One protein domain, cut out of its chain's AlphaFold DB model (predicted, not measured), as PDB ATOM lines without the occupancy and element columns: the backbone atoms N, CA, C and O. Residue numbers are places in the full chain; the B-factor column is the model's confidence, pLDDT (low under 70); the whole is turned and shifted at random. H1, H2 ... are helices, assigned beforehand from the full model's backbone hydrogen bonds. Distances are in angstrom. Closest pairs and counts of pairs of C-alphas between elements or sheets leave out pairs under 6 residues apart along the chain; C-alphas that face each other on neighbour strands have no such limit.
ATOM      1  N   ALA A  51     -33.265  -6.795   5.602       96.25
ATOM      2  CA  ALA A  51     -34.365  -7.563   6.179       96.25
ATOM      3  C   ALA A  51     -34.129  -9.080   6.083       96.25
ATOM      4  O   ALA A  51     -34.171  -9.751   7.104       96.25
ATOM      5  N   ILE A  52     -33.765  -9.612   4.907       94.38
ATOM      6  CA  ILE A  52     -33.503 -11.056   4.736       94.38
ATOM      7  C   ILE A  52     -32.354 -11.512   5.645       94.38
ATOM      8  O   ILE A  52     -32.426 -12.567   6.271       94.38
ATOM      9  N   ILE A  53     -31.285 -10.713   5.730       94.44
ATOM     10  CA  ILE A  53     -30.145 -11.025   6.602       94.44
ATOM     11  C   ILE A  53     -30.551 -10.971   8.076       94.44
ATOM     12  O   ILE A  53     -30.195 -11.871   8.837       94.44
ATOM     13  N   TYR A  54     -31.303  -9.942   8.471       95.19
ATOM     14  CA  TYR A  54     -31.827  -9.804   9.825       95.19
ATOM     15  C   TYR A  54     -32.708 -10.994  10.207       95.19
ATOM     16  O   TYR A  54     -32.499 -11.568  11.271       95.19
ATOM     17  N   ASP A  55     -33.616 -11.414   9.326       96.38
ATOM     18  CA  ASP A  55     -34.515 -12.540   9.561       96.38
ATOM     19  C   ASP A  55     -33.723 -13.838   9.746       96.38
ATOM     20  O   ASP A  55     -33.906 -14.519  10.750       96.38
ATOM     21  N   ILE A  56     -32.747 -14.133   8.873       94.81
ATOM     22  CA  ILE A  56     -31.867 -15.306   9.030       94.81
ATOM     23  C   ILE A  56     -31.174 -15.295  10.402       94.81
ATOM     24  O   ILE A  56     -31.189 -16.302  11.113       94.81
ATOM     25  N   VAL A  57     -30.558 -14.170  10.781       95.12
ATOM     26  CA  VAL A  57     -29.810 -14.049  12.043       95.12
ATOM     27  C   VAL A  57     -30.741 -14.154  13.253       95.12
ATOM     28  O   VAL A  57     -30.443 -14.889  14.197       95.12
ATOM     29  N   SER A  58     -31.878 -13.461  13.218       96.31
ATOM     30  CA  SER A  58     -32.900 -13.480  14.266       96.31
ATOM     31  C   SER A  58     -33.440 -14.896  14.477       96.31
ATOM     32  O   SER A  58     -33.436 -15.399  15.600       96.31
ATOM     33  N   SER A  59     -33.796 -15.602  13.400       95.75
ATOM     34  CA  SER A  59     -34.299 -16.976  13.465       95.75
ATOM     35  C   SER A  59     -33.270 -17.963  14.017       95.75
ATOM     36  O   SER A  59     -33.629 -18.850  14.792       95.75
ATOM     37  N   ILE A  60     -31.984 -17.802  13.677       94.25
ATOM     38  CA  ILE A  60     -30.897 -18.602  14.265       94.25
ATOM     39  C   ILE A  60     -30.802 -18.360  15.775       94.25
ATOM     40  O   ILE A  60     -30.710 -19.323  16.539       94.25
ATOM     41  N   ASN A  61     -30.818 -17.098  16.207       94.75
ATOM     42  CA  ASN A  61     -30.669 -16.731  17.616       94.75
ATOM     43  C   ASN A  61     -31.868 -17.177  18.461       94.75
ATOM     44  O   ASN A  61     -31.689 -17.648  19.582       94.75
ATOM     45  N   ASN A  62     -33.073 -17.091  17.900       95.62
ATOM     46  CA  ASN A  62     -34.312 -17.483  18.567       95.62
ATOM     47  C   ASN A  62     -34.581 -18.994  18.496       95.62
ATOM     48  O   ASN A  62     -35.560 -19.470  19.067       95.62
ATOM     49  N   GLY A  63     -33.761 -19.762  17.767       93.00
ATOM     50  CA  GLY A  63     -34.018 -21.182  17.515       93.00
ATOM     51  C   GLY A  63     -35.280 -21.433  16.677       93.00
ATOM     52  O   GLY A  63     -35.789 -22.555  16.661       93.00
ATOM     53  N   ASN A  64     -35.788 -20.419  15.966       94.56
ATOM     54  CA  ASN A  64     -36.991 -20.537  15.151       94.56
ATOM     55  C   ASN A  64     -36.663 -21.113  13.772       94.56
ATOM     56  O   ASN A  64     -36.345 -20.412  12.811       94.56
ATOM     57  N   LYS A  65     -36.781 -22.433  13.678       90.94
ATOM     58  CA  LYS A  65     -36.548 -23.196  12.453       90.94
ATOM     59  C   LYS A  65     -37.430 -22.747  11.280       90.94
ATOM     60  O   LYS A  65     -36.936 -22.672  10.161       90.94
ATOM     61  N   SER A  66     -38.718 -22.486  11.509       90.81
ATOM     62  CA  SER A  66     -39.653 -22.165  10.421       90.81
ATOM     63  C   SER A  66     -39.301 -20.833   9.767       90.81
ATOM     64  O   SER A  66     -39.244 -20.740   8.544       90.81
ATOM     65  N   GLU A  67     -39.029 -19.812  10.576       93.69
ATOM     66  CA  GLU A  67     -38.633 -18.495  10.068       93.69
ATOM     67  C   GLU A  67     -37.285 -18.554   9.339       93.69
ATOM     68  O   GLU A  67     -37.139 -17.956   8.275       93.69
ATOM     69  N   TYR A  68     -36.337 -19.359   9.841       92.94
ATOM     70  CA  TYR A  68     -35.051 -19.556   9.177       92.94
ATOM     71  C   TYR A  68     -35.217 -20.089   7.751       92.94
ATOM     72  O   TYR A  68     -34.555 -19.612   6.832       92.94
ATOM     73  N   LEU A  69     -36.094 -21.077   7.554       89.81
ATOM     74  CA  LEU A  69     -36.322 -21.675   6.236       89.81
ATOM     75  C   LEU A  69     -36.961 -20.687   5.268       89.81
ATOM     76  O   LEU A  69     -36.532 -20.607   4.119       89.81
ATOM     77  N   ILE A  70     -37.927 -19.900   5.745       90.25
ATOM     78  CA  ILE A  70     -38.565 -18.844   4.954       90.25
ATOM     79  C   ILE A  70     -37.509 -17.828   4.499       90.25
ATOM     80  O   ILE A  70     -37.398 -17.539   3.307       90.25
ATOM     81  N   ALA A  71     -36.674 -17.345   5.423       93.12
ATOM     82  CA  ALA A  71     -35.643 -16.359   5.114       93.12
ATOM     83  C   ALA A  71     -34.529 -16.931   4.210       93.12
ATOM     84  O   ALA A  71     -34.067 -16.268   3.278       93.12
ATOM     85  N   ALA A  72     -34.130 -18.189   4.420       91.88
ATOM     86  CA  ALA A  72     -33.177 -18.892   3.563       91.88
ATOM     87  C   ALA A  72     -33.726 -19.118   2.142       91.88
ATOM     88  O   ALA A  72     -32.977 -18.964   1.173       91.88
ATOM     89  N   SER A  73     -35.018 -19.445   2.000       88.62
ATOM     90  CA  SER A  73     -35.685 -19.543   0.694       88.62
ATOM     91  C   SER A  73     -35.674 -18.196  -0.016       88.62
ATOM     92  O   SER A  73     -35.192 -18.115  -1.144       88.62
ATOM     93  N   ALA A  74     -36.074 -17.122   0.672       89.12
ATOM     94  CA  ALA A  74     -36.066 -15.768   0.120       89.12
ATOM     95  C   ALA A  74     -34.664 -15.336  -0.359       89.12
ATOM     96  O   ALA A  74     -34.514 -14.695  -1.404       89.12
ATOM     97  N   LEU A  75     -33.604 -15.729   0.359       91.94
ATOM     98  CA  LEU A  75     -32.222 -15.474  -0.055       91.94
ATOM     99  C   LEU A  75     -31.839 -16.243  -1.332       91.94
ATOM    100  O   LEU A  75     -31.201 -15.685  -2.230       91.94
ATOM    101  N   LEU A  76     -32.210 -17.520  -1.435       89.94
ATOM    102  CA  LEU A  76     -31.945 -18.330  -2.627       89.94
ATOM    103  C   LEU A  76     -32.781 -17.888  -3.836       89.94
ATOM    104  O   LEU A  76     -32.283 -17.907  -4.962       89.94
ATOM    105  N   GLU A  77     -34.016 -17.452  -3.618       85.38
ATOM    106  CA  GLU A  77     -34.855 -16.819  -4.638       85.38
ATOM    107  C   GLU A  77     -34.206 -15.531  -5.147       85.38
ATOM    108  O   GLU A  77     -34.039 -15.367  -6.355       85.38
ATOM    109  N   SER A  78     -33.716 -14.681  -4.237       86.56
ATOM    110  CA  SER A  78     -32.945 -13.483  -4.593       86.56
ATOM    111  C   SER A  78     -31.701 -13.845  -5.415       86.56
ATOM    112  O   SER A  78     -31.404 -13.196  -6.415       86.56
ATOM    113  N   CYS A  79     -31.001 -14.931  -5.063       89.06
ATOM    114  CA  CYS A  79     -29.867 -15.432  -5.841       89.06
ATOM    115  C   CYS A  79     -30.255 -15.796  -7.277       89.06
ATOM    116  O   CYS A  79     -29.555 -15.420  -8.221       89.06
ATOM    117  N   MET A  80     -31.345 -16.545  -7.450       85.62
ATOM    118  CA  MET A  80     -31.813 -16.965  -8.772       85.62
ATOM    119  C   MET A  80     -32.305 -15.777  -9.593       85.62
ATOM    120  O   MET A  80     -31.932 -15.663 -10.757       85.62
ATOM    121  N   SER A  81     -33.062 -14.868  -8.980       81.75
ATOM    122  CA  SER A  81     -33.555 -13.649  -9.621       81.75
ATOM    123  C   SER A  81     -32.402 -12.782 -10.137       81.75
ATOM    124  O   SER A  81     -32.326 -12.494 -11.334       81.75
ATOM    125  N   THR A  82     -31.417 -12.475  -9.284       85.81
ATOM    126  CA  THR A  82     -30.221 -11.711  -9.673       85.81
ATOM    127  C   THR A  82     -29.420 -12.426 -10.763       85.81
ATOM    128  O   THR A  82     -29.004 -11.800 -11.739       85.81
ATOM    129  N   SER A  83     -29.247 -13.749 -10.660       87.88
ATOM    130  CA  SER A  83     -28.569 -14.545 -11.694       87.88
ATOM    131  C   SER A  83     -29.279 -14.435 -13.044       87.88
ATOM    132  O   SER A  83     -28.638 -14.176 -14.061       87.88
ATOM    133  N   LEU A  84     -30.606 -14.581 -13.066       82.19
ATOM    134  CA  LEU A  84     -31.412 -14.463 -14.281       82.19
ATOM    135  C   LEU A  84     -31.372 -13.048 -14.860       82.19
ATOM    136  O   LEU A  84     -31.268 -12.902 -16.077       82.19
ATOM    137  N   MET A  85     -31.392 -12.013 -14.018       81.69
ATOM    138  CA  MET A  85     -31.231 -10.624 -14.450       81.69
ATOM    139  C   MET A  85     -29.905 -10.427 -15.201       81.69
ATOM    140  O   MET A  85     -29.905  -9.904 -16.318       81.69
ATOM    141  N   TYR A  86     -28.785 -10.901 -14.643       84.50
ATOM    142  CA  TYR A  86     -27.485 -10.828 -15.316       84.50
ATOM    143  C   TYR A  86     -27.454 -11.646 -16.605       84.50
ATOM    144  O   TYR A  86     -27.010 -11.136 -17.633       84.50
ATOM    145  N   LEU A  87     -27.972 -12.877 -16.594       85.88
ATOM    146  CA  LEU A  87     -28.030 -13.723 -17.788       85.88
ATOM    147  C   LEU A  87     -28.829 -13.071 -18.920       85.88
ATOM    148  O   LEU A  87     -28.394 -13.099 -20.068       85.88
ATOM    149  N   ARG A  88     -29.955 -12.428 -18.596       80.69
ATOM    150  CA  ARG A  88     -30.792 -11.693 -19.557       80.69
ATOM    151  C   ARG A  88     -30.147 -10.399 -20.055       80.69
ATOM    152  O   ARG A  88     -30.509  -9.917 -21.125       80.69
ATOM    153  N   SER A  89     -29.188  -9.838 -19.318       78.19
ATOM    154  CA  SER A  89     -28.440  -8.650 -19.751       78.19
ATOM    155  C   SER A  89     -27.380  -8.950 -20.824       78.19
ATOM    156  O   SER A  89     -26.933  -8.033 -21.520       78.19
ATOM    157  N   ILE A  90     -26.994 -10.223 -20.995       80.44
ATOM    158  CA  ILE A  90     -26.010 -10.645 -21.997       80.44
ATOM    159  C   ILE A  90     -26.627 -10.504 -23.392       80.44
ATOM    160  O   ILE A  90     -27.558 -11.216 -23.766       80.44
ATOM    161  N   LYS A  91     -26.083  -9.578 -24.185       80.69
ATOM    162  CA  LYS A  91     -26.516  -9.345 -25.566       80.69
ATOM    163  C   LYS A  91     -25.898 -10.391 -26.485       80.69
ATOM    164  O   LYS A  91     -24.681 -10.439 -26.638       80.69
ATOM    165  N   ILE A  92     -26.741 -11.180 -27.139       78.19
ATOM    166  CA  ILE A  92     -26.313 -12.173 -28.128       78.19
ATOM    167  C   ILE A  92     -26.594 -11.622 -29.522       78.19
ATOM    168  O   ILE A  92     -27.650 -11.057 -29.775       78.19
ATOM    169  N   HIS A  93     -25.653 -11.726 -30.455       75.50
ATOM    170  CA  HIS A  93     -25.914 -11.233 -31.808       75.50
ATOM    171  C   HIS A  93     -26.988 -12.088 -32.500       75.50
ATOM    172  O   HIS A  93     -26.916 -13.313 -32.431       75.50
ATOM    173  N   PRO A  94     -27.982 -11.484 -33.179       69.50
ATOM    174  CA  PRO A  94     -28.976 -12.260 -33.910       69.50
ATOM    175  C   PRO A  94     -28.331 -12.996 -35.097       69.50
ATOM    176  O   PRO A  94     -27.295 -12.550 -35.609       69.50
ATOM    177  N   PRO A  95     -28.946 -14.091 -35.578       67.44
ATOM    178  CA  PRO A  95     -28.543 -14.713 -36.831       67.44
ATOM    179  C   PRO A  95     -28.639 -13.720 -37.994       67.44
ATOM    180  O   PRO A  95     -29.479 -12.817 -38.012       67.44
ATOM    181  N   VAL A  96     -27.731 -13.853 -38.964       64.75
ATOM    182  CA  VAL A  96     -27.589 -12.877 -40.059       64.75
ATOM    183  C   VAL A  96     -28.722 -13.002 -41.086       64.75
ATOM    184  O   VAL A  96     -29.051 -12.036 -41.773       64.75
ATOM    185  N   SER A  97     -29.380 -14.160 -41.143       56.75
ATOM    186  CA  SER A  97     -30.466 -14.482 -42.067       56.75
ATOM    187  C   SER A  97     -31.834 -13.972 -41.583       56.75
ATOM    188  O   SER A  97     -32.750 -14.750 -41.335       56.75
ATOM    189  N   PRO A 112     -33.840 -29.397 -28.314       52.75
ATOM    190  CA  PRO A 112     -32.488 -29.080 -27.891       52.75
ATOM    191  C   PRO A 112     -31.731 -30.380 -27.626       52.75
ATOM    192  O   PRO A 112     -32.242 -31.254 -26.926       52.75
ATOM    193  N   ARG A 113     -30.524 -30.531 -28.191       58.22
ATOM    194  CA  ARG A 113     -29.658 -31.703 -27.975       58.22
ATOM    195  C   ARG A 113     -28.526 -31.345 -27.011       58.22
ATOM    196  O   ARG A 113     -27.452 -30.969 -27.461       58.22
ATOM    197  N   PRO A 114     -28.680 -31.546 -25.697       54.19
ATOM    198  CA  PRO A 114     -27.769 -30.960 -24.709       54.19
ATOM    199  C   PRO A 114     -26.473 -31.749 -24.592       54.19
ATOM    200  O   PRO A 114     -25.496 -31.303 -24.016       54.19
ATOM    201  N   ARG A 115     -26.396 -32.908 -25.259       57.56
ATOM    202  CA  ARG A 115     -25.164 -33.688 -25.414       57.56
ATOM    203  C   ARG A 115     -24.004 -32.901 -26.043       57.56
ATOM    204  O   ARG A 115     -22.871 -33.357 -25.944       57.56
ATOM    205  N   SER A 116     -24.262 -31.771 -26.707       58.25
ATOM    206  CA  SER A 116     -23.210 -30.906 -27.252       58.25
ATOM    207  C   SER A 116     -22.594 -29.945 -26.236       58.25
ATOM    208  O   SER A 116     -21.533 -29.390 -26.524       58.25
ATOM    209  N   ASP A 117     -23.221 -29.730 -25.080       62.72
ATOM    210  CA  ASP A 117     -22.784 -28.686 -24.161       62.72
ATOM    211  C   ASP A 117     -21.544 -29.134 -23.386       62.72
ATOM    212  O   ASP A 117     -21.490 -30.205 -22.778       62.72
ATOM    213  N   SER A 118     -20.507 -28.302 -23.419       59.75
ATOM    214  CA  SER A 118     -19.190 -28.628 -22.863       59.75
ATOM    215  C   SER A 118     -19.222 -28.887 -21.354       59.75
ATOM    216  O   SER A 118     -18.422 -29.681 -20.864       59.75
ATOM    217  N   TYR A 119     -20.171 -28.291 -20.623       59.50
ATOM    218  CA  TYR A 119     -20.351 -28.489 -19.180       59.50
ATOM    219  C   TYR A 119     -21.058 -29.809 -18.809       59.50
ATOM    220  O   TYR A 119     -21.137 -30.151 -17.626       59.50
ATOM    221  N   ILE A 120     -21.559 -30.566 -19.795       57.59
ATOM    222  CA  ILE A 120     -22.193 -31.882 -19.600       57.59
ATOM    223  C   ILE A 120     -21.157 -33.022 -19.606       57.59
ATOM    224  O   ILE A 120     -21.449 -34.121 -19.138       57.59
ATOM    225  N   LYS A 121     -19.915 -32.768 -20.042       57.12
ATOM    226  CA  LYS A 121     -18.828 -33.764 -20.074       57.12
ATOM    227  C   LYS A 121     -18.194 -34.007 -18.693       57.12
ATOM    228  O   LYS A 121     -17.022 -33.715 -18.497       57.12
ATOM    229  N   ASN A 122     -18.960 -34.545 -17.750       55.16
ATOM    230  CA  ASN A 122     -18.427 -35.188 -16.546       55.16
ATOM    231  C   ASN A 122     -18.801 -36.671 -16.602       55.16
ATOM    232  O   ASN A 122     -19.908 -36.997 -16.189       55.16
ATOM    233  N   ASP A 123     -17.923 -37.525 -17.142       60.22
ATOM    234  CA  ASP A 123     -17.943 -39.001 -17.043       60.22
ATOM    235  C   ASP A 123     -19.343 -39.659 -16.996       60.22
ATOM    236  O   ASP A 123     -19.625 -40.496 -16.140       60.22
ATOM    237  N   ASP A 124     -20.253 -39.232 -17.879       61.62
ATOM    238  CA  ASP A 124     -21.655 -39.671 -17.966       61.62
ATOM    239  C   ASP A 124     -22.538 -39.449 -16.709       61.62
ATOM    240  O   ASP A 124     -23.698 -39.871 -16.675       61.62
ATOM    241  N   GLN A 125     -22.060 -38.723 -15.693       62.16
ATOM    242  CA  GLN A 125     -22.817 -38.403 -14.481       62.16
ATOM    243  C   GLN A 125     -23.552 -37.062 -14.598       62.16
ATOM    244  O   GLN A 125     -22.999 -35.974 -14.417       62.16
ATOM    245  N   TYR A 126     -24.857 -37.145 -14.855       67.44
ATOM    246  CA  TYR A 126     -25.754 -35.991 -14.904       67.44
ATOM    247  C   TYR A 126     -26.157 -35.526 -13.490       67.44
ATOM    248  O   TYR A 126     -27.197 -35.911 -12.965       67.44
ATOM    249  N   GLY A 127     -25.322 -34.708 -12.849       72.94
ATOM    250  CA  GLY A 127     -25.540 -34.234 -11.479       72.94
ATOM    251  C   GLY A 127     -26.506 -33.046 -11.339       72.94
ATOM    252  O   GLY A 127     -27.024 -32.486 -12.306       72.94
ATOM    253  N   THR A 128     -26.713 -32.599 -10.093       78.00
ATOM    254  CA  THR A 128     -27.575 -31.447  -9.756       78.00
ATOM    255  C   THR A 128     -27.163 -30.161 -10.479       78.00
ATOM    256  O   THR A 128     -28.018 -29.362 -10.849       78.00
ATOM    257  N   LEU A 129     -25.861 -29.958 -10.702       83.25
ATOM    258  CA  LEU A 129     -25.365 -28.786 -11.420       83.25
ATOM    259  C   LEU A 129     -25.791 -28.809 -12.892       83.25
ATOM    260  O   LEU A 129     -26.307 -27.805 -13.375       83.25
ATOM    261  N   GLN A 130     -25.608 -29.939 -13.584       80.31
ATOM    262  CA  GLN A 130     -26.028 -30.110 -14.977       80.31
ATOM    263  C   GLN A 130     -27.535 -29.879 -15.114       80.31
ATOM    264  O   GLN A 130     -27.961 -29.124 -15.980       80.31
ATOM    265  N   TYR A 131     -28.324 -30.435 -14.189       77.69
ATOM    266  CA  TYR A 131     -29.766 -30.206 -14.127       77.69
ATOM    267  C   TYR A 131     -30.133 -28.721 -14.028       77.69
ATOM    268  O   TYR A 131     -30.958 -28.245 -14.805       77.69
ATOM    269  N   MET A 132     -29.512 -27.981 -13.106       81.25
ATOM    270  CA  MET A 132     -29.788 -26.551 -12.952       81.25
ATOM    271  C   MET A 132     -29.367 -25.741 -14.180       81.25
ATOM    272  O   MET A 132     -30.076 -24.814 -14.565       81.25
ATOM    273  N   CYS A 133     -28.247 -26.099 -14.814       84.94
ATOM    274  CA  CYS A 133     -27.797 -25.429 -16.031       84.94
ATOM    275  C   CYS A 133     -28.790 -25.638 -17.177       84.94
ATOM    276  O   CYS A 133     -29.220 -24.662 -17.783       84.94
ATOM    277  N   ASP A 134     -29.213 -26.881 -17.416       77.12
ATOM    278  CA  ASP A 134     -30.180 -27.218 -18.463       77.12
ATOM    279  C   ASP A 134     -31.545 -26.579 -18.202       77.12
ATOM    280  O   ASP A 134     -32.165 -26.053 -19.123       77.12
ATOM    281  N   TYR A 135     -32.003 -26.566 -16.948       77.19
ATOM    282  CA  TYR A 135     -33.249 -25.901 -16.572       77.19
ATOM    283  C   TYR A 135     -33.207 -24.403 -16.895       77.19
ATOM    284  O   TYR A 135     -34.118 -23.873 -17.527       77.19
ATOM    285  N   VAL A 136     -32.131 -23.709 -16.519       82.00
ATOM    286  CA  VAL A 136     -31.991 -22.280 -16.827       82.00
ATOM    287  C   VAL A 136     -31.851 -22.058 -18.333       82.00
ATOM    288  O   VAL A 136     -32.534 -21.204 -18.895       82.00
ATOM    289  N   LYS A 137     -31.005 -22.836 -19.009       81.75
ATOM    290  CA  LYS A 137     -30.745 -22.678 -20.440       81.75
ATOM    291  C   LYS A 137     -32.001 -22.924 -21.271       81.75
ATOM    292  O   LYS A 137     -32.414 -22.045 -22.019       81.75
ATOM    293  N   TYR A 138     -32.635 -24.081 -21.113       71.81
ATOM    294  CA  TYR A 138     -33.737 -24.490 -21.982       71.81
ATOM    295  C   TYR A 138     -35.086 -23.951 -21.517       71.81
ATOM    296  O   TYR A 138     -35.847 -23.459 -22.344       71.81
ATOM    297  N   CYS A 139     -35.370 -23.958 -20.211       66.88
ATOM    298  CA  CYS A 139     -36.682 -23.540 -19.720       66.88
ATOM    299  C   CYS A 139     -36.784 -22.023 -19.494       66.88
ATOM    300  O   CYS A 139     -37.861 -21.467 -19.686       66.88
ATOM    301  N   MET A 140     -35.697 -21.345 -19.094       68.12
ATOM    302  CA  MET A 140     -35.764 -19.917 -18.713       68.12
ATOM    303  C   MET A 140     -35.287 -18.951 -19.778       68.12
ATOM    304  O   MET A 140     -35.833 -17.853 -19.900       68.12
ATOM    305  N   LEU A 141     -34.239 -19.327 -20.501       70.56
ATOM    306  CA  LEU A 141     -33.625 -18.473 -21.514       70.56
ATOM    307  C   LEU A 141     -34.049 -18.877 -22.926       70.56
ATOM    308  O   LEU A 141     -34.111 -18.026 -23.809       70.56
ATOM    309  N   GLY A 142     -34.414 -20.145 -23.113       64.50
ATOM    310  CA  GLY A 142     -34.739 -20.704 -24.413       64.50
ATOM    311  C   GLY A 142     -33.492 -21.047 -25.225       64.50
ATOM    312  O   GLY A 142     -32.358 -20.675 -24.910       64.50
ATOM    313  N   ASN A 143     -33.719 -21.797 -26.298       61.88
ATOM    314  CA  ASN A 143     -32.660 -22.200 -27.211       61.88
ATOM    315  C   ASN A 143     -32.288 -21.038 -28.147       61.88
ATOM    316  O   ASN A 143     -33.113 -20.625 -28.960       61.88
ATOM    317  N   ASP A 144     -31.052 -20.544 -28.043       59.88
ATOM    318  CA  ASP A 144     -30.549 -19.419 -28.854       59.88
ATOM    319  C   ASP A 144     -30.216 -19.792 -30.299       59.88
ATOM    320  O   ASP A 144     -30.112 -18.914 -31.153       59.88
ATOM    321  N   GLU A 145     -29.991 -21.077 -30.561       60.38
ATOM    322  CA  GLU A 145     -29.674 -21.596 -31.885       60.38
ATOM    323  C   GLU A 145     -30.504 -22.857 -32.107       60.38
ATOM    324  O   GLU A 145     -30.316 -23.884 -31.450       60.38
ATOM    325  N   THR A 146     -31.476 -22.759 -33.007       61.47
ATOM    326  CA  THR A 146     -32.234 -23.928 -33.452       61.47
ATOM    327  C   THR A 146     -31.404 -24.718 -34.458       61.47
ATOM    328  O   THR A 146     -30.559 -24.165 -35.171       61.47
ATOM    329  N   ILE A 147     -31.606 -26.037 -34.507       60.06
ATOM    330  CA  ILE A 147     -30.896 -26.909 -35.455       60.06
ATOM    331  C   ILE A 147     -31.175 -26.440 -36.890       60.06
ATOM    332  O   ILE A 147     -30.291 -26.478 -37.743       60.06
ATOM    333  N   GLU A 148     -32.383 -25.938 -37.129       60.56
ATOM    334  CA  GLU A 148     -32.852 -25.411 -38.399       60.56
ATOM    335  C   GLU A 148     -32.155 -24.097 -38.762       60.56
ATOM    336  O   GLU A 148     -31.674 -23.976 -39.880       60.56
ATOM    337  N   GLU A 149     -32.017 -23.138 -37.838       63.09
ATOM    338  CA  GLU A 149     -31.265 -21.897 -38.096       63.09
ATOM    339  C   GLU A 149     -29.799 -22.178 -38.401       63.09
ATOM    340  O   GLU A 149     -29.238 -21.593 -39.328       63.09
ATOM    341  N   LYS A 150     -29.185 -23.097 -37.652       69.00
ATOM    342  CA  LYS A 150     -27.814 -23.525 -37.921       69.00
ATOM    343  C   LYS A 150     -27.700 -24.129 -39.319       69.00
ATOM    344  O   LYS A 150     -26.781 -23.768 -40.050       69.00
ATOM    345  N   LYS A 280     -21.492 -14.450 -36.955       78.56
ATOM    346  CA  LYS A 280     -21.664 -15.812 -36.433       78.56
ATOM    347  C   LYS A 280     -20.686 -16.100 -35.295       78.56
ATOM    348  O   LYS A 280     -21.096 -16.599 -34.250       78.56
ATOM    349  N   LEU A 281     -19.414 -15.735 -35.456       79.44
ATOM    350  CA  LEU A 281     -18.409 -15.878 -34.399       79.44
ATOM    351  C   LEU A 281     -18.777 -15.062 -33.154       79.44
ATOM    352  O   LEU A 281     -18.718 -15.592 -32.046       79.44
ATOM    353  N   LEU A 282     -19.218 -13.813 -33.328       80.06
ATOM    354  CA  LEU A 282     -19.672 -12.960 -32.225       80.06
ATOM    355  C   LEU A 282     -20.910 -13.529 -31.518       80.06
ATOM    356  O   LEU A 282     -20.972 -13.517 -30.290       80.06
ATOM    357  N   ARG A 283     -21.881 -14.067 -32.269       81.62
ATOM    358  CA  ARG A 283     -23.052 -14.759 -31.706       81.62
ATOM    359  C   ARG A 283     -22.625 -15.953 -30.861       81.62
ATOM    360  O   ARG A 283     -23.008 -16.035 -29.698       81.62
ATOM    361  N   ASN A 284     -21.794 -16.832 -31.415       79.88
ATOM    362  CA  ASN A 284     -21.329 -18.039 -30.732       79.88
ATOM    363  C   ASN A 284     -20.508 -17.709 -29.481       79.88
ATOM    364  O   ASN A 284     -20.640 -18.383 -28.461       79.88
ATOM    365  N   ALA A 285     -19.697 -16.649 -29.532       81.88
ATOM    366  CA  ALA A 285     -18.993 -16.140 -28.362       81.88
ATOM    367  C   ALA A 285     -19.971 -15.664 -27.274       81.88
ATOM    368  O   ALA A 285     -19.776 -15.996 -26.107       81.88
ATOM    369  N   GLY A 286     -21.042 -14.956 -27.649       83.00
ATOM    370  CA  GLY A 286     -22.104 -14.530 -26.731       83.00
ATOM    371  C   GLY A 286     -22.855 -15.700 -26.086       83.00
ATOM    372  O   GLY A 286     -23.030 -15.711 -24.869       83.00
ATOM    373  N   ILE A 287     -23.231 -16.712 -26.877       81.31
ATOM    374  CA  ILE A 287     -23.876 -17.943 -26.385       81.31
ATOM    375  C   ILE A 287     -22.955 -18.661 -25.392       81.31
ATOM    376  O   ILE A 287     -23.362 -18.968 -24.274       81.31
ATOM    377  N   ASN A 288     -21.687 -18.866 -25.755       82.69
ATOM    378  CA  ASN A 288     -20.714 -19.525 -24.886       82.69
ATOM    379  C   ASN A 288     -20.464 -18.728 -23.592       82.69
ATOM    380  O   ASN A 288     -20.381 -19.303 -22.510       82.69
ATOM    381  N   ALA A 289     -20.365 -17.398 -23.671       85.50
ATOM    382  CA  ALA A 289     -20.244 -16.551 -22.487       85.50
ATOM    383  C   ALA A 289     -21.452 -16.729 -21.555       85.50
ATOM    384  O   ALA A 289     -21.271 -16.924 -20.353       85.50
ATOM    385  N   ARG A 290     -22.671 -16.749 -22.109       86.56
ATOM    386  CA  ARG A 290     -23.896 -16.984 -21.343       86.56
ATOM    387  C   ARG A 290     -23.909 -18.362 -20.687       86.56
ATOM    388  O   ARG A 290     -24.152 -18.436 -19.488       86.56
ATOM    389  N   ASP A 291     -23.596 -19.423 -21.423       85.00
ATOM    390  CA  ASP A 291     -23.545 -20.793 -20.892       85.00
ATOM    391  C   ASP A 291     -22.535 -20.922 -19.742       85.00
ATOM    392  O   ASP A 291     -22.825 -21.522 -18.702       85.00
ATOM    393  N   ASN A 292     -21.372 -20.281 -19.874       86.25
ATOM    394  CA  ASN A 292     -20.401 -20.214 -18.789       86.25
ATOM    395  C   ASN A 292     -20.963 -19.453 -17.582       86.25
ATOM    396  O   ASN A 292     -20.827 -19.935 -16.456       86.25
ATOM    397  N   CYS A 293     -21.625 -18.310 -17.780       89.94
ATOM    398  CA  CYS A 293     -22.283 -17.581 -16.695       89.94
ATOM    399  C   CYS A 293     -23.354 -18.431 -15.998       89.94
ATOM    400  O   CYS A 293     -23.376 -18.459 -14.769       89.94
ATOM    401  N   ILE A 294     -24.180 -19.177 -16.744       88.31
ATOM    402  CA  ILE A 294     -25.170 -20.109 -16.176       88.31
ATOM    403  C   ILE A 294     -24.457 -21.094 -15.248       88.31
ATOM    404  O   ILE A 294     -24.811 -21.201 -14.075       88.31
ATOM    405  N   ALA A 295     -23.406 -21.757 -15.732       87.88
ATOM    406  CA  ALA A 295     -22.659 -22.722 -14.934       87.88
ATOM    407  C   ALA A 295     -22.068 -22.102 -13.654       87.88
ATOM    408  O   ALA A 295     -22.120 -22.721 -12.590       87.88
ATOM    409  N   HIS A 296     -21.531 -20.882 -13.728       91.25
ATOM    410  CA  HIS A 296     -20.983 -20.181 -12.562       91.25
ATOM    411  C   HIS A 296     -22.075 -19.796 -11.557       91.25
ATOM    412  O   HIS A 296     -21.920 -20.062 -10.364       91.25
ATOM    413  N   PHE A 297     -23.195 -19.242 -12.023       91.31
ATOM    414  CA  PHE A 297     -24.314 -18.873 -11.160       91.31
ATOM    415  C   PHE A 297     -24.947 -20.090 -10.491       91.31
ATOM    416  O   PHE A 297     -25.211 -20.056  -9.292       91.31
ATOM    417  N   MET A 298     -25.115 -21.200 -11.212       90.88
ATOM    418  CA  MET A 298     -25.670 -22.421 -10.627       90.88
ATOM    419  C   MET A 298     -24.699 -23.066  -9.626       90.88
ATOM    420  O   MET A 298     -25.128 -23.544  -8.575       90.88
ATOM    421  N   LYS A 299     -23.381 -23.020  -9.874       89.50
ATOM    422  CA  LYS A 299     -22.369 -23.421  -8.876       89.50
ATOM    423  C   LYS A 299     -22.452 -22.561  -7.615       89.50
ATOM    424  O   LYS A 299     -22.421 -23.104  -6.509       89.50
ATOM    425  N   TYR A 300     -22.565 -21.245  -7.777       91.69
ATOM    426  CA  TYR A 300     -22.692 -20.311  -6.663       91.69
ATOM    427  C   TYR A 300     -23.975 -20.565  -5.860       91.69
ATOM    428  O   TYR A 300     -23.896 -20.739  -4.645       91.69
ATOM    429  N   TYR A 301     -25.122 -20.702  -6.531       90.25
ATOM    430  CA  TYR A 301     -26.402 -21.044  -5.907       90.25
ATOM    431  C   TYR A 301     -26.305 -22.334  -5.081       90.25
ATOM    432  O   TYR A 301     -26.675 -22.352  -3.908       90.25
ATOM    433  N   LEU A 302     -25.751 -23.408  -5.655       87.81
ATOM    434  CA  LEU A 302     -25.596 -24.688  -4.955       87.81
ATOM    435  C   LEU A 302     -24.641 -24.587  -3.762       87.81
ATOM    436  O   LEU A 302     -24.877 -25.208  -2.728       87.81
ATOM    437  N   SER A 303     -23.567 -23.806  -3.888       89.44
ATOM    438  CA  SER A 303     -22.651 -23.529  -2.781       89.44
ATOM    439  C   SER A 303     -23.353 -22.774  -1.650       89.44
ATOM    440  O   SER A 303     -23.236 -23.164  -0.489       89.44
ATOM    441  N   LEU A 304     -24.103 -21.717  -1.975       90.25
ATOM    442  CA  LEU A 304     -24.869 -20.938  -1.005       90.25
ATOM    443  C   LEU A 304     -25.902 -21.809  -0.290       90.25
ATOM    444  O   LEU A 304     -25.933 -21.843   0.939       90.25
ATOM    445  N   ARG A 305     -26.671 -22.584  -1.057       88.94
ATOM    446  CA  ARG A 305     -27.640 -23.547  -0.538       88.94
ATOM    447  C   ARG A 305     -26.989 -24.508   0.462       88.94
ATOM    448  O   ARG A 305     -27.442 -24.581   1.594       88.94
ATOM    449  N   ARG A 306     -25.876 -25.164   0.109       88.06
ATOM    450  CA  ARG A 306     -25.157 -26.085   1.019       88.06
ATOM    451  C   ARG A 306     -24.695 -25.421   2.318       88.06
ATOM    452  O   ARG A 306     -24.686 -26.065   3.364       88.06
ATOM    453  N   LYS A 307     -24.299 -24.145   2.274       91.19
ATOM    454  CA  LYS A 307     -23.922 -23.397   3.485       91.19
ATOM    455  C   LYS A 307     -25.133 -23.142   4.385       91.19
ATOM    456  O   LYS A 307     -25.044 -23.383   5.584       91.19
ATOM    457  N   LEU A 308     -26.263 -22.725   3.813       89.69
ATOM    458  CA  LEU A 308     -27.520 -22.544   4.552       89.69
ATOM    459  C   LEU A 308     -28.020 -23.871   5.145       89.69
ATOM    460  O   LEU A 308     -28.471 -23.930   6.286       89.69
ATOM    461  N   GLU A 309     -27.884 -24.964   4.403       87.25
ATOM    462  CA  GLU A 309     -28.191 -26.314   4.878       87.25
ATOM    463  C   GLU A 309     -27.325 -26.716   6.082       87.25
ATOM    464  O   GLU A 309     -27.825 -27.261   7.067       87.25
ATOM    465  N   LEU A 310     -26.025 -26.417   6.031       88.56
ATOM    466  CA  LEU A 310     -25.093 -26.701   7.119       88.56
ATOM    467  C   LEU A 310     -25.425 -25.891   8.383       88.56
ATOM    468  O   LEU A 310     -25.412 -26.438   9.488       88.56
ATOM    469  N   VAL A 311     -25.795 -24.616   8.234       90.00
ATOM    470  CA  VAL A 311     -26.285 -23.791   9.351       90.00
ATOM    471  C   VAL A 311     -27.557 -24.396   9.952       90.00
ATOM    472  O   VAL A 311     -27.645 -24.551  11.169       90.00
ATOM    473  N   ALA A 312     -28.508 -24.833   9.120       88.31
ATOM    474  CA  ALA A 312     -29.740 -25.447   9.605       88.31
ATOM    475  C   ALA A 312     -29.474 -26.721  10.425       88.31
ATOM    476  O   ALA A 312     -29.987 -26.874  11.534       88.31
ATOM    477  N   ARG A 313     -28.626 -27.618   9.904       86.81
ATOM    478  CA  ARG A 313     -28.259 -28.877  10.572       86.81
ATOM    479  C   ARG A 313     -27.561 -28.643  11.907       86.81
ATOM    480  O   ARG A 313     -27.856 -29.321  12.887       86.81
ATOM    481  N   THR A 314     -26.649 -27.676  11.952       89.38
ATOM    482  CA  THR A 314     -25.879 -27.375  13.166       89.38
ATOM    483  C   THR A 314     -26.723 -26.697  14.242       89.38
ATOM    484  O   THR A 314     -26.517 -26.963  15.427       89.38
ATOM    485  N   LYS A 315     -27.684 -25.847  13.859       90.56
ATOM    486  CA  LYS A 315     -28.496 -25.074  14.808       90.56
ATOM    487  C   LYS A 315     -29.768 -25.771  15.263       90.56
ATOM    488  O   LYS A 315     -30.068 -25.730  16.450       90.56
ATOM    489  N   PHE A 316     -30.481 -26.441  14.362       89.00
ATOM    490  CA  PHE A 316     -31.806 -26.991  14.666       89.00
ATOM    491  C   PHE A 316     -31.799 -28.495  14.983       89.00
ATOM    492  O   PHE A 316     -32.867 -29.041  15.223       89.00
ATOM    493  N   LYS A 317     -30.615 -29.137  15.013       78.69
ATOM    494  CA  LYS A 317     -30.275 -30.498  15.501       78.69
ATOM    495  C   LYS A 317     -31.085 -31.706  14.992       78.69
ATOM    496  O   LYS A 317     -30.618 -32.818  15.204       78.69
ATOM    497  N   ASP A 318     -32.211 -31.529  14.301       64.19
ATOM    498  CA  ASP A 318     -33.249 -32.567  14.308       64.19
ATOM    499  C   ASP A 318     -33.995 -32.794  12.983       64.19
ATOM    500  O   ASP A 318     -35.182 -33.096  12.996       64.19
ATOM    501  N   THR A 319     -33.401 -32.620  11.792       57.84
ATOM    502  CA  THR A 319     -34.096 -33.064  10.553       57.84
ATOM    503  C   THR A 319     -33.210 -33.087   9.309       57.84
ATOM    504  O   THR A 319     -32.915 -32.048   8.724       57.84
ATOM    505  N   ASP A 320     -32.900 -34.282   8.808       58.59
ATOM    506  CA  ASP A 320     -32.432 -34.463   7.425       58.59
ATOM    507  C   ASP A 320     -33.542 -34.180   6.388       58.59
ATOM    508  O   ASP A 320     -33.255 -33.873   5.230       58.59
ATOM    509  N   GLU A 321     -34.817 -34.200   6.801       59.72
ATOM    510  CA  GLU A 321     -35.973 -33.907   5.934       59.72
ATOM    511  C   GLU A 321     -36.125 -32.430   5.543       59.72
ATOM    512  O   GLU A 321     -36.819 -32.119   4.575       59.72
ATOM    513  N   LEU A 322     -35.474 -31.519   6.270       55.81
ATOM    514  CA  LEU A 322     -35.592 -30.066   6.098       55.81
ATOM    515  C   LEU A 322     -35.252 -29.574   4.691       55.81
ATOM    516  O   LEU A 322     -35.772 -28.576   4.210       55.81
ATOM    517  N   ILE A 323     -34.335 -30.275   4.040       54.22
ATOM    518  CA  ILE A 323     -33.611 -29.766   2.880       54.22
ATOM    519  C   ILE A 323     -34.152 -30.356   1.577       54.22
ATOM    520  O   ILE A 323     -34.093 -29.737   0.512       54.22
ATOM    521  N   THR A 324     -34.674 -31.576   1.652       57.53
ATOM    522  CA  THR A 324     -35.119 -32.345   0.492       57.53
ATOM    523  C   THR A 324     -36.519 -31.954   0.026       57.53
ATOM    524  O   THR A 324     -36.812 -32.124  -1.155       57.53
ATOM    525  N   LYS A 325     -37.370 -31.406   0.908       55.78
ATOM    526  CA  LYS A 325     -38.771 -31.075   0.585       55.78
ATOM    527  C   LYS A 325     -39.014 -29.609   0.195       55.78
ATOM    528  O   LYS A 325     -39.863 -29.373  -0.665       55.78
ATOM    529  N   GLU A 326     -38.289 -28.648   0.774       49.84
ATOM    530  CA  GLU A 326     -38.619 -27.213   0.634       49.84
ATOM    531  C   GLU A 326     -37.782 -26.448  -0.391       49.84
ATOM    532  O   GLU A 326     -38.310 -25.556  -1.047       49.84
ATOM    533  N   PHE A 327     -36.533 -26.843  -0.650       51.50
ATOM    534  CA  PHE A 327     -35.727 -26.223  -1.708       51.50
ATOM    535  C   PHE A 327     -36.056 -26.820  -3.078       51.50
ATOM    536  O   PHE A 327     -35.202 -27.397  -3.765       51.50
ATOM    537  N   LYS A 328     -37.329 -26.695  -3.467       61.16
ATOM    538  CA  LYS A 328     -37.723 -26.780  -4.870       61.16
ATOM    539  C   LYS A 328     -36.990 -25.659  -5.592       61.16
ATOM    540  O   LYS A 328     -36.879 -24.557  -5.060       61.16
ATOM    541  N   LEU A 329     -36.452 -25.946  -6.779       57.16
ATOM    542  CA  LEU A 329     -35.955 -24.865  -7.621       57.16
ATOM    543  C   LEU A 329     -37.072 -23.830  -7.732       57.16
ATOM    544  O   LEU A 329     -38.196 -24.240  -8.042       57.16
ATOM    545  N   PRO A 330     -36.796 -22.545  -7.450       53.25
ATOM    546  CA  PRO A 330     -37.791 -21.520  -7.662       53.25
ATOM    547  C   PRO A 330     -38.168 -21.603  -9.134       53.25
ATOM    548  O   PRO A 330     -37.331 -21.413 -10.019       53.25
ATOM    549  N   VAL A 331     -39.408 -22.016  -9.378       52.94
ATOM    550  CA  VAL A 331     -40.007 -21.926 -10.697       52.94
ATOM    551  C   VAL A 331     -40.413 -20.460 -10.790       52.94
ATOM    552  O   VAL A 331     -41.296 -20.070 -10.028       52.94
ATOM    553  N   PRO A 332     -39.741 -19.635 -11.610       46.72
ATOM    554  CA  PRO A 332     -40.095 -18.235 -11.758       46.72
ATOM    555  C   PRO A 332     -41.590 -18.099 -12.009       46.72
ATOM    556  O   PRO A 332     -42.184 -18.877 -12.768       46.72
ATOM    557  N   GLY A 333     -42.186 -17.120 -11.336       49.56
ATOM    558  CA  GLY A 333     -43.592 -16.805 -11.499       49.56
ATOM    559  C   GLY A 333     -43.887 -16.413 -12.945       49.56
ATOM    560  O   GLY A 333     -42.990 -16.062 -13.722       49.56
ATOM    561  N   LYS A 334     -45.164 -16.438 -13.342       53.88
ATOM    562  CA  LYS A 334     -45.553 -16.015 -14.702       53.88
ATOM    563  C   LYS A 334     -45.074 -14.581 -14.979       53.88
ATOM    564  O   LYS A 334     -44.731 -14.258 -16.106       53.88
ATOM    565  N   GLU A 335     -45.031 -13.738 -13.959       54.31
ATOM    566  CA  GLU A 335     -44.499 -12.375 -13.926       54.31
ATOM    567  C   GLU A 335     -42.993 -12.281 -14.228       54.31
ATOM    568  O   GLU A 335     -42.593 -11.437 -15.029       54.31
ATOM    569  N   ASP A 336     -42.172 -13.188 -13.697       47.91
ATOM    570  CA  ASP A 336     -40.725 -13.234 -13.956       47.91
ATOM    571  C   ASP A 336     -40.415 -13.656 -15.397       47.91
ATOM    572  O   ASP A 336     -39.383 -13.292 -15.970       47.91
ATOM    573  N   LEU A 337     -41.318 -14.428 -16.008       50.72
ATOM    574  CA  LEU A 337     -41.293 -14.761 -17.434       50.72
ATOM    575  C   LEU A 337     -41.829 -13.605 -18.304       50.72
ATOM    576  O   LEU A 337     -41.478 -13.501 -19.479       50.72
ATOM    577  N   LYS A 338     -42.630 -12.706 -17.720       45.78
ATOM    578  CA  LYS A 338     -43.272 -11.546 -18.359       45.78
ATOM    579  C   LYS A 338     -42.480 -10.244 -18.227       45.78
ATOM    580  O   LYS A 338     -43.060  -9.184 -18.459       45.78
ATOM    581  N   SER A 339     -41.177 -10.259 -17.924       45.19
ATOM    582  CA  SER A 339     -40.340  -9.038 -17.906       45.19
ATOM    583  C   SER A 339     -40.103  -8.444 -19.317       45.19
ATOM    584  O   SER A 339     -38.996  -8.052 -19.680       45.19
ATOM    585  N   SER A 340     -41.151  -8.397 -20.139       46.03
ATOM    586  CA  SER A 340     -41.267  -7.791 -21.456       46.03
ATOM    587  C   SER A 340     -41.647  -6.311 -21.394       46.03
ATOM    588  O   SER A 340     -41.880  -5.720 -22.443       46.03
ATOM    589  N   GLU A 341     -41.699  -5.667 -20.221       44.47
ATOM    590  CA  GLU A 341     -41.894  -4.207 -20.169       44.47
ATOM    591  C   GLU A 341     -40.775  -3.443 -20.895       44.47
ATOM    592  O   GLU A 341     -41.013  -2.361 -21.429       44.47
ATOM    593  N   VAL A 342     -39.594  -4.055 -21.049       44.56
ATOM    594  CA  VAL A 342     -38.494  -3.520 -21.869       44.56
ATOM    595  C   VAL A 342     -38.793  -3.588 -23.382       44.56
ATOM    596  O   VAL A 342     -38.167  -2.885 -24.170       44.56
ATOM    597  N   LEU A 343     -39.790  -4.364 -23.823       45.75
ATOM    598  CA  LEU A 343     -40.153  -4.550 -25.231       45.75
ATOM    599  C   LEU A 343     -41.676  -4.434 -25.420       45.75
ATOM    600  O   LEU A 343     -42.363  -5.402 -25.725       45.75
ATOM    601  N   ARG A 344     -42.210  -3.205 -25.335       44.00
ATOM    602  CA  ARG A 344     -43.595  -2.872 -25.752       44.00
ATOM    603  C   ARG A 344     -43.909  -3.185 -27.226       44.00
ATOM    604  O   ARG A 344     -45.050  -3.047 -27.658       44.00
ATOM    605  N   SER A 345     -42.920  -3.570 -28.026       46.56
ATOM    606  CA  SER A 345     -43.131  -4.033 -29.393       46.56
ATOM    607  C   SER A 345     -43.636  -5.476 -29.401       46.56
ATOM    608  O   SER A 345     -43.049  -6.327 -28.741       46.56
ATOM    609  N   HIS A 346     -44.677  -5.748 -30.196       47.09
ATOM    610  CA  HIS A 346     -45.236  -7.083 -30.461       47.09
ATOM    611  C   HIS A 346     -44.124  -8.161 -30.521       47.09
ATOM    612  O   HIS A 346     -43.105  -7.901 -31.166       47.09
ATOM    613  N   PRO A 347     -44.292  -9.378 -29.956       45.06
ATOM    614  CA  PRO A 347     -43.307 -10.474 -30.055       45.06
ATOM    615  C   PRO A 347     -42.890 -10.832 -31.496       45.06
ATOM    616  O   PRO A 347     -41.842 -11.435 -31.716       45.06
ATOM    617  N   PHE A 348     -43.675 -10.398 -32.486       46.59
ATOM    618  CA  PHE A 348     -43.416 -10.554 -33.919       46.59
ATOM    619  C   PHE A 348     -42.844  -9.304 -34.600       46.59
ATOM    620  O   PHE A 348     -42.616  -9.310 -35.810       46.59
ATOM    621  N   SER A 349     -42.593  -8.225 -33.859       46.78
ATOM    622  CA  SER A 349     -41.951  -7.039 -34.409       46.78
ATOM    623  C   SER A 349     -40.545  -7.395 -34.885       46.78
ATOM    624  O   SER A 349     -39.761  -8.024 -34.165       46.78
ATOM    625  N   ARG A 350     -40.202  -6.935 -36.092       48.50
ATOM    626  CA  ARG A 350     -38.852  -7.031 -36.673       48.50
ATOM    627  C   ARG A 350     -37.772  -6.376 -35.795       48.50
ATOM    628  O   ARG A 350     -36.594  -6.602 -36.029       48.50
ATOM    629  N   SER A 351     -38.171  -5.581 -34.799       43.03
ATOM    630  CA  SER A 351     -37.286  -4.878 -33.868       43.03
ATOM    631  C   SER A 351     -36.974  -5.632 -32.571       43.03
ATOM    632  O   SER A 351     -36.099  -5.184 -31.839       43.03
ATOM    633  N   CYS A 352     -37.675  -6.728 -32.248       41.34
ATOM    634  CA  CYS A 352     -37.404  -7.490 -31.027       41.34
ATOM    635  C   CYS A 352     -36.249  -8.475 -31.285       41.34
ATOM    636  O   CYS A 352     -36.426  -9.381 -32.113       41.34
ATOM    637  N   PRO A 353     -35.080  -8.309 -30.634       43.25
ATOM    638  CA  PRO A 353     -33.951  -9.209 -30.822       43.25
ATOM    639  C   PRO A 353     -34.347 -10.639 -30.446       43.25
ATOM    640  O   PRO A 353     -35.028 -10.850 -29.450       43.25
ATOM    641  N   TYR A 354     -33.939 -11.627 -31.237       42.75
ATOM    642  CA  TYR A 354     -34.417 -13.009 -31.099       42.75
ATOM    643  C   TYR A 354     -34.107 -13.649 -29.733       42.75
ATOM    644  O   TYR A 354     -34.963 -14.320 -29.176       42.75
ATOM    645  N   TYR A 355     -32.960 -13.335 -29.126       43.25
ATOM    646  CA  TYR A 355     -32.602 -13.742 -27.755       43.25
ATOM    647  C   TYR A 355     -33.474 -13.093 -26.663       43.25
ATOM    648  O   TYR A 355     -33.444 -13.508 -25.511       43.25
ATOM    649  N   ALA A 356     -34.235 -12.054 -27.017       40.97
ATOM    650  CA  ALA A 356     -35.243 -11.420 -26.173       40.97
ATOM    651  C   ALA A 356     -36.670 -11.832 -26.570       40.97
ATOM    652  O   ALA A 356     -37.633 -11.308 -26.012       40.97
ATOM    653  N   ARG A 357     -36.831 -12.765 -27.523       50.16
ATOM    654  CA  ARG A 357     -38.097 -13.454 -27.764       50.16
ATOM    655  C   ARG A 357     -38.108 -14.675 -26.852       50.16
ATOM    656  O   ARG A 357     -37.445 -15.661 -27.164       50.16
ATOM    657  N   PRO A 358     -38.886 -14.673 -25.761       47.25
ATOM    658  CA  PRO A 358     -39.089 -15.856 -24.950       47.25
ATOM    659  C   PRO A 358     -40.068 -16.757 -25.712       47.25
ATOM    660  O   PRO A 358     -41.202 -16.974 -25.296       47.25
ATOM    661  N   TYR A 359     -39.680 -17.225 -26.899       41.28
ATOM    662  CA  TYR A 359     -40.524 -18.100 -27.710       41.28
ATOM    663  C   TYR A 359     -40.842 -19.388 -26.939       41.28
ATOM    664  O   TYR A 359     -41.922 -19.947 -27.089       41.28
ATOM    665  N   TYR A 360     -39.924 -19.790 -26.054       41.94
ATOM    666  CA  TYR A 360     -40.078 -20.905 -25.128       41.94
ATOM    667  C   TYR A 360     -40.873 -20.525 -23.874       41.94
ATOM    668  O   TYR A 360     -41.689 -21.323 -23.450       41.94
ATOM    669  N   ALA A 361     -40.742 -19.312 -23.319       42.38
ATOM    670  CA  ALA A 361     -41.465 -18.955 -22.086       42.38
ATOM    671  C   ALA A 361     -42.950 -18.585 -22.295       42.38
ATOM    672  O   ALA A 361     -43.686 -18.458 -21.319       42.38
ATOM    673  N   ASN A 362     -43.396 -18.414 -23.546       41.53
ATOM    674  CA  ASN A 362     -44.767 -17.997 -23.870       41.53
ATOM    675  C   ASN A 362     -45.654 -19.103 -24.473       41.53
ATOM    676  O   ASN A 362     -46.861 -18.897 -24.575       41.53
ATOM    677  N   PHE A 363     -45.097 -20.254 -24.872       49.03
ATOM    678  CA  PHE A 363     -45.873 -21.414 -25.329       49.03
ATOM    679  C   PHE A 363     -45.896 -22.474 -24.225       49.03
ATOM    680  O   PHE A 363     -44.917 -23.197 -24.045       49.03
ATOM    681  N   GLU A 364     -47.010 -22.560 -23.487       49.69
ATOM    682  CA  GLU A 364     -47.175 -23.498 -22.361       49.69
ATOM    683  C   GLU A 364     -46.859 -24.953 -22.767       49.69
ATOM    684  O   GLU A 364     -46.194 -25.661 -22.009       49.69
ATOM    685  N   ASP A 365     -47.222 -25.362 -23.988       52.81
ATOM    686  CA  ASP A 365     -46.963 -26.711 -24.514       52.81
ATOM    687  C   ASP A 365     -45.460 -27.014 -24.644       52.81
ATOM    688  O   ASP A 365     -44.994 -28.075 -24.232       52.81
ATOM    689  N   LYS A 366     -44.668 -26.047 -25.126       55.75
ATOM    690  CA  LYS A 366     -43.226 -26.234 -25.343       55.75
ATOM    691  C   LYS A 366     -42.448 -26.283 -24.028       55.75
ATOM    692  O   LYS A 366     -41.543 -27.099 -23.881       55.75
ATOM    693  N   ILE A 367     -42.851 -25.475 -23.042       54.38
ATOM    694  CA  ILE A 367     -42.317 -25.569 -21.672       54.38
ATOM    695  C   ILE A 367     -42.603 -26.957 -21.100       54.38
ATOM    696  O   ILE A 367     -41.740 -27.544 -20.449       54.38
ATOM    697  N   CYS A 368     -43.806 -27.492 -21.330       56.97
ATOM    698  CA  CYS A 368     -44.167 -28.824 -20.857       56.97
ATOM    699  C   CYS A 368     -43.305 -29.913 -21.506       56.97
ATOM    700  O   CYS A 368     -42.825 -30.794 -20.788       56.97
ATOM    701  N   ASP A 369     -43.051 -29.831 -22.810       62.25
ATOM    702  CA  ASP A 369     -42.192 -30.773 -23.534       62.25
ATOM    703  C   ASP A 369     -40.731 -30.704 -23.072       62.25
ATOM    704  O   ASP A 369     -40.155 -31.731 -22.695       62.25
ATOM    705  N   ASP A 370     -40.159 -29.503 -22.957       56.94
ATOM    706  CA  ASP A 370     -38.809 -29.306 -22.415       56.94
ATOM    707  C   ASP A 370     -38.711 -29.839 -20.975       56.94
ATOM    708  O   ASP A 370     -37.766 -30.548 -20.612       56.94
ATOM    709  N   MET A 371     -39.737 -29.599 -20.151       61.50
ATOM    710  CA  MET A 371     -39.824 -30.156 -18.801       61.50
ATOM    711  C   MET A 371     -39.944 -31.680 -18.803       61.50
ATOM    712  O   MET A 371     -39.402 -32.326 -17.905       61.50
ATOM    713  N   ASN A 372     -40.616 -32.284 -19.783       64.25
ATOM    714  CA  ASN A 372     -40.686 -33.736 -19.931       64.25
ATOM    715  C   ASN A 372     -39.321 -34.324 -20.298       64.25
ATOM    716  O   ASN A 372     -38.933 -35.355 -19.746       64.25
ATOM    717  N   ILE A 373     -38.551 -33.650 -21.153       64.50
ATOM    718  CA  ILE A 373     -37.178 -34.041 -21.498       64.50
ATOM    719  C   ILE A 373     -36.274 -33.950 -20.267       64.50
ATOM    720  O   ILE A 373     -35.563 -34.909 -19.945       64.50
ATOM    721  N   VAL A 374     -36.338 -32.830 -19.546       60.50
ATOM    722  CA  VAL A 374     -35.593 -32.610 -18.301       60.50
ATOM    723  C   VAL A 374     -35.962 -33.675 -17.258       60.50
ATOM    724  O   VAL A 374     -35.074 -34.319 -16.692       60.50
ATOM    725  N   LYS A 375     -37.257 -33.957 -17.060       63.25
ATOM    726  CA  LYS A 375     -37.747 -35.025 -16.169       63.25
ATOM    727  C   LYS A 375     -37.285 -36.412 -16.615       63.25
ATOM    728  O   LYS A 375     -36.881 -37.209 -15.775       63.25
ATOM    729  N   LYS A 376     -37.308 -36.724 -17.912       66.06
ATOM    730  CA  LYS A 376     -36.852 -38.018 -18.448       66.06
ATOM    731  C   LYS A 376     -35.368 -38.245 -18.164       66.06
ATOM    732  O   LYS A 376     -34.990 -39.332 -17.735       66.06
ATOM    733  N   ARG A 377     -34.531 -37.216 -18.337       62.34
ATOM    734  CA  ARG A 377     -33.111 -37.277 -17.950       62.34
ATOM    735  C   ARG A 377     -32.945 -37.475 -16.452       62.34
ATOM    736  O   ARG A 377     -32.137 -38.299 -16.038       62.34
ATOM    737  N   MET A 378     -33.759 -36.785 -15.658       59.81
ATOM    738  CA  MET A 378     -33.770 -36.933 -14.206       59.81
ATOM    739  C   MET A 378     -34.155 -38.351 -13.775       59.81
ATOM    740  O   MET A 378     -33.505 -38.916 -12.906       59.81
ATOM    741  N   ASN A 379     -35.144 -38.970 -14.418       59.75
ATOM    742  CA  ASN A 379     -35.518 -40.357 -14.143       59.75
ATOM    743  C   ASN A 379     -34.380 -41.327 -14.478       59.75
ATOM    744  O   ASN A 379     -34.104 -42.224 -13.691       59.75
ATOM    745  N   ASN A 380     -33.664 -41.119 -15.586       62.72
ATOM    746  CA  ASN A 380     -32.485 -41.929 -15.912       62.72
ATOM    747  C   ASN A 380     -31.371 -41.778 -14.859       62.72
ATOM    748  O   ASN A 380     -30.714 -42.758 -14.509       62.72
ATOM    749  N   TYR A 381     -31.192 -40.574 -14.311       52.97
ATOM    750  CA  TYR A 381     -30.241 -40.317 -13.230       52.97
ATOM    751  C   TYR A 381     -30.668 -40.959 -11.900       52.97
ATOM    752  O   TYR A 381     -29.914 -41.707 -11.287       52.97
ATOM    753  N   CYS A 382     -31.908 -40.736 -11.461       48.47
ATOM    754  CA  CYS A 382     -32.433 -41.317 -10.224       48.47
ATOM    755  C   CYS A 382     -32.498 -42.852 -10.272       48.47
ATOM    756  O   CYS A 382     -32.434 -43.507  -9.234       48.47
ATOM    757  N   SER A 383     -32.629 -43.437 -11.463       58.16
ATOM    758  CA  SER A 383     -32.546 -44.885 -11.660       58.16
ATOM    759  C   SER A 383     -31.108 -45.413 -11.639       58.16
ATOM    760  O   SER A 383     -30.904 -46.554 -11.235       58.16
ATOM    761  N   SER A 384     -30.111 -44.610 -12.026       50.28
ATOM    762  CA  SER A 384     -28.692 -45.007 -12.011       50.28
ATOM    763  C   SER A 384     -28.022 -44.791 -10.651       50.28
ATOM    764  O   SER A 384     -27.175 -45.590 -10.262       50.28
TER     765      SER A 384
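What this domain is: This is residues 51 to 97, 112 to 150 and 280 to 384 of the 390 residues of an uncharacterized protein of bacterium 2013Arg42i (UniProt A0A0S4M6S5). Two long helices, H2 and H5, lie side by side and make the long axis, with H1 folded back along residues 65 to 75 of H2 as a hairpin. A second pair, H3 and H8, also side by side, is set aslant to them, H3 crossing H5. The printed part has 191 residues with eight named helices, H1 to H8 in chain order, and no named strand: all helix. It is compact, with a radius of gyration of the C-alphas of 18.8 A and spans of 60 by 42 by 30 A.

Where its parts are: H1, residues 51 to 61, begins at C-alpha 51 (-34.365, -7.563, 6.179) and is 15.1 A long. H2, residues 65 to 89, measures 36.3 A; H3, residues 128 to 141, 18.5 A; H4 is residues 147 to 150. H5, residues 280 to 316, measures 53.3 A. H6, residues 321 to 326, and H7, residues 334 to 337, precede H8, residues 364 to 384, 30.2 A long, ending at C-alpha 384 (-28.692, -45.007, -12.011).

How they stand to each other: H1 and H2 touch, closest at C-alphas 59 and 68, 5.1 A, at a shallow tilt of 31 degrees, opposite ways. H2 and H5 touch, C-alphas 83 and 297 closest at 6.1 A, at a shallow 9 degrees, opposite ways. H3 touches residues 291 to 302 of H5 alone, C-alphas 133 and 295 closest at 5.9 A, at a steep tilt of 52 degrees. H3 and H8 touch, C-alphas 139 and 367 closest at 6.3 A, at a shallow 9 degrees, opposite ways. H4, H6 and H7 touch no helix; H6 is near H2. Every O i to N i+4 pair is within hydrogen-bond range in H1, H2, H5 and H8, 9 of 10 in H3, and 0 of 2 in H6, where O i to N i+3 gives 0 of 3; H4 and H7 are too short for such a pair.

The domain as a whole: C-alphas 62 and 97, the farthest apart, are 60.8 A apart. Cuts leave gaps of 20.4 A between C-alphas 97 and 112 and 10.0 A between 150 and 280. The link from H7 to H8 is long, 26 residues. Mean pLDDT of the printed part is 70.5; 97 residues are under 70, among them 318 to 384.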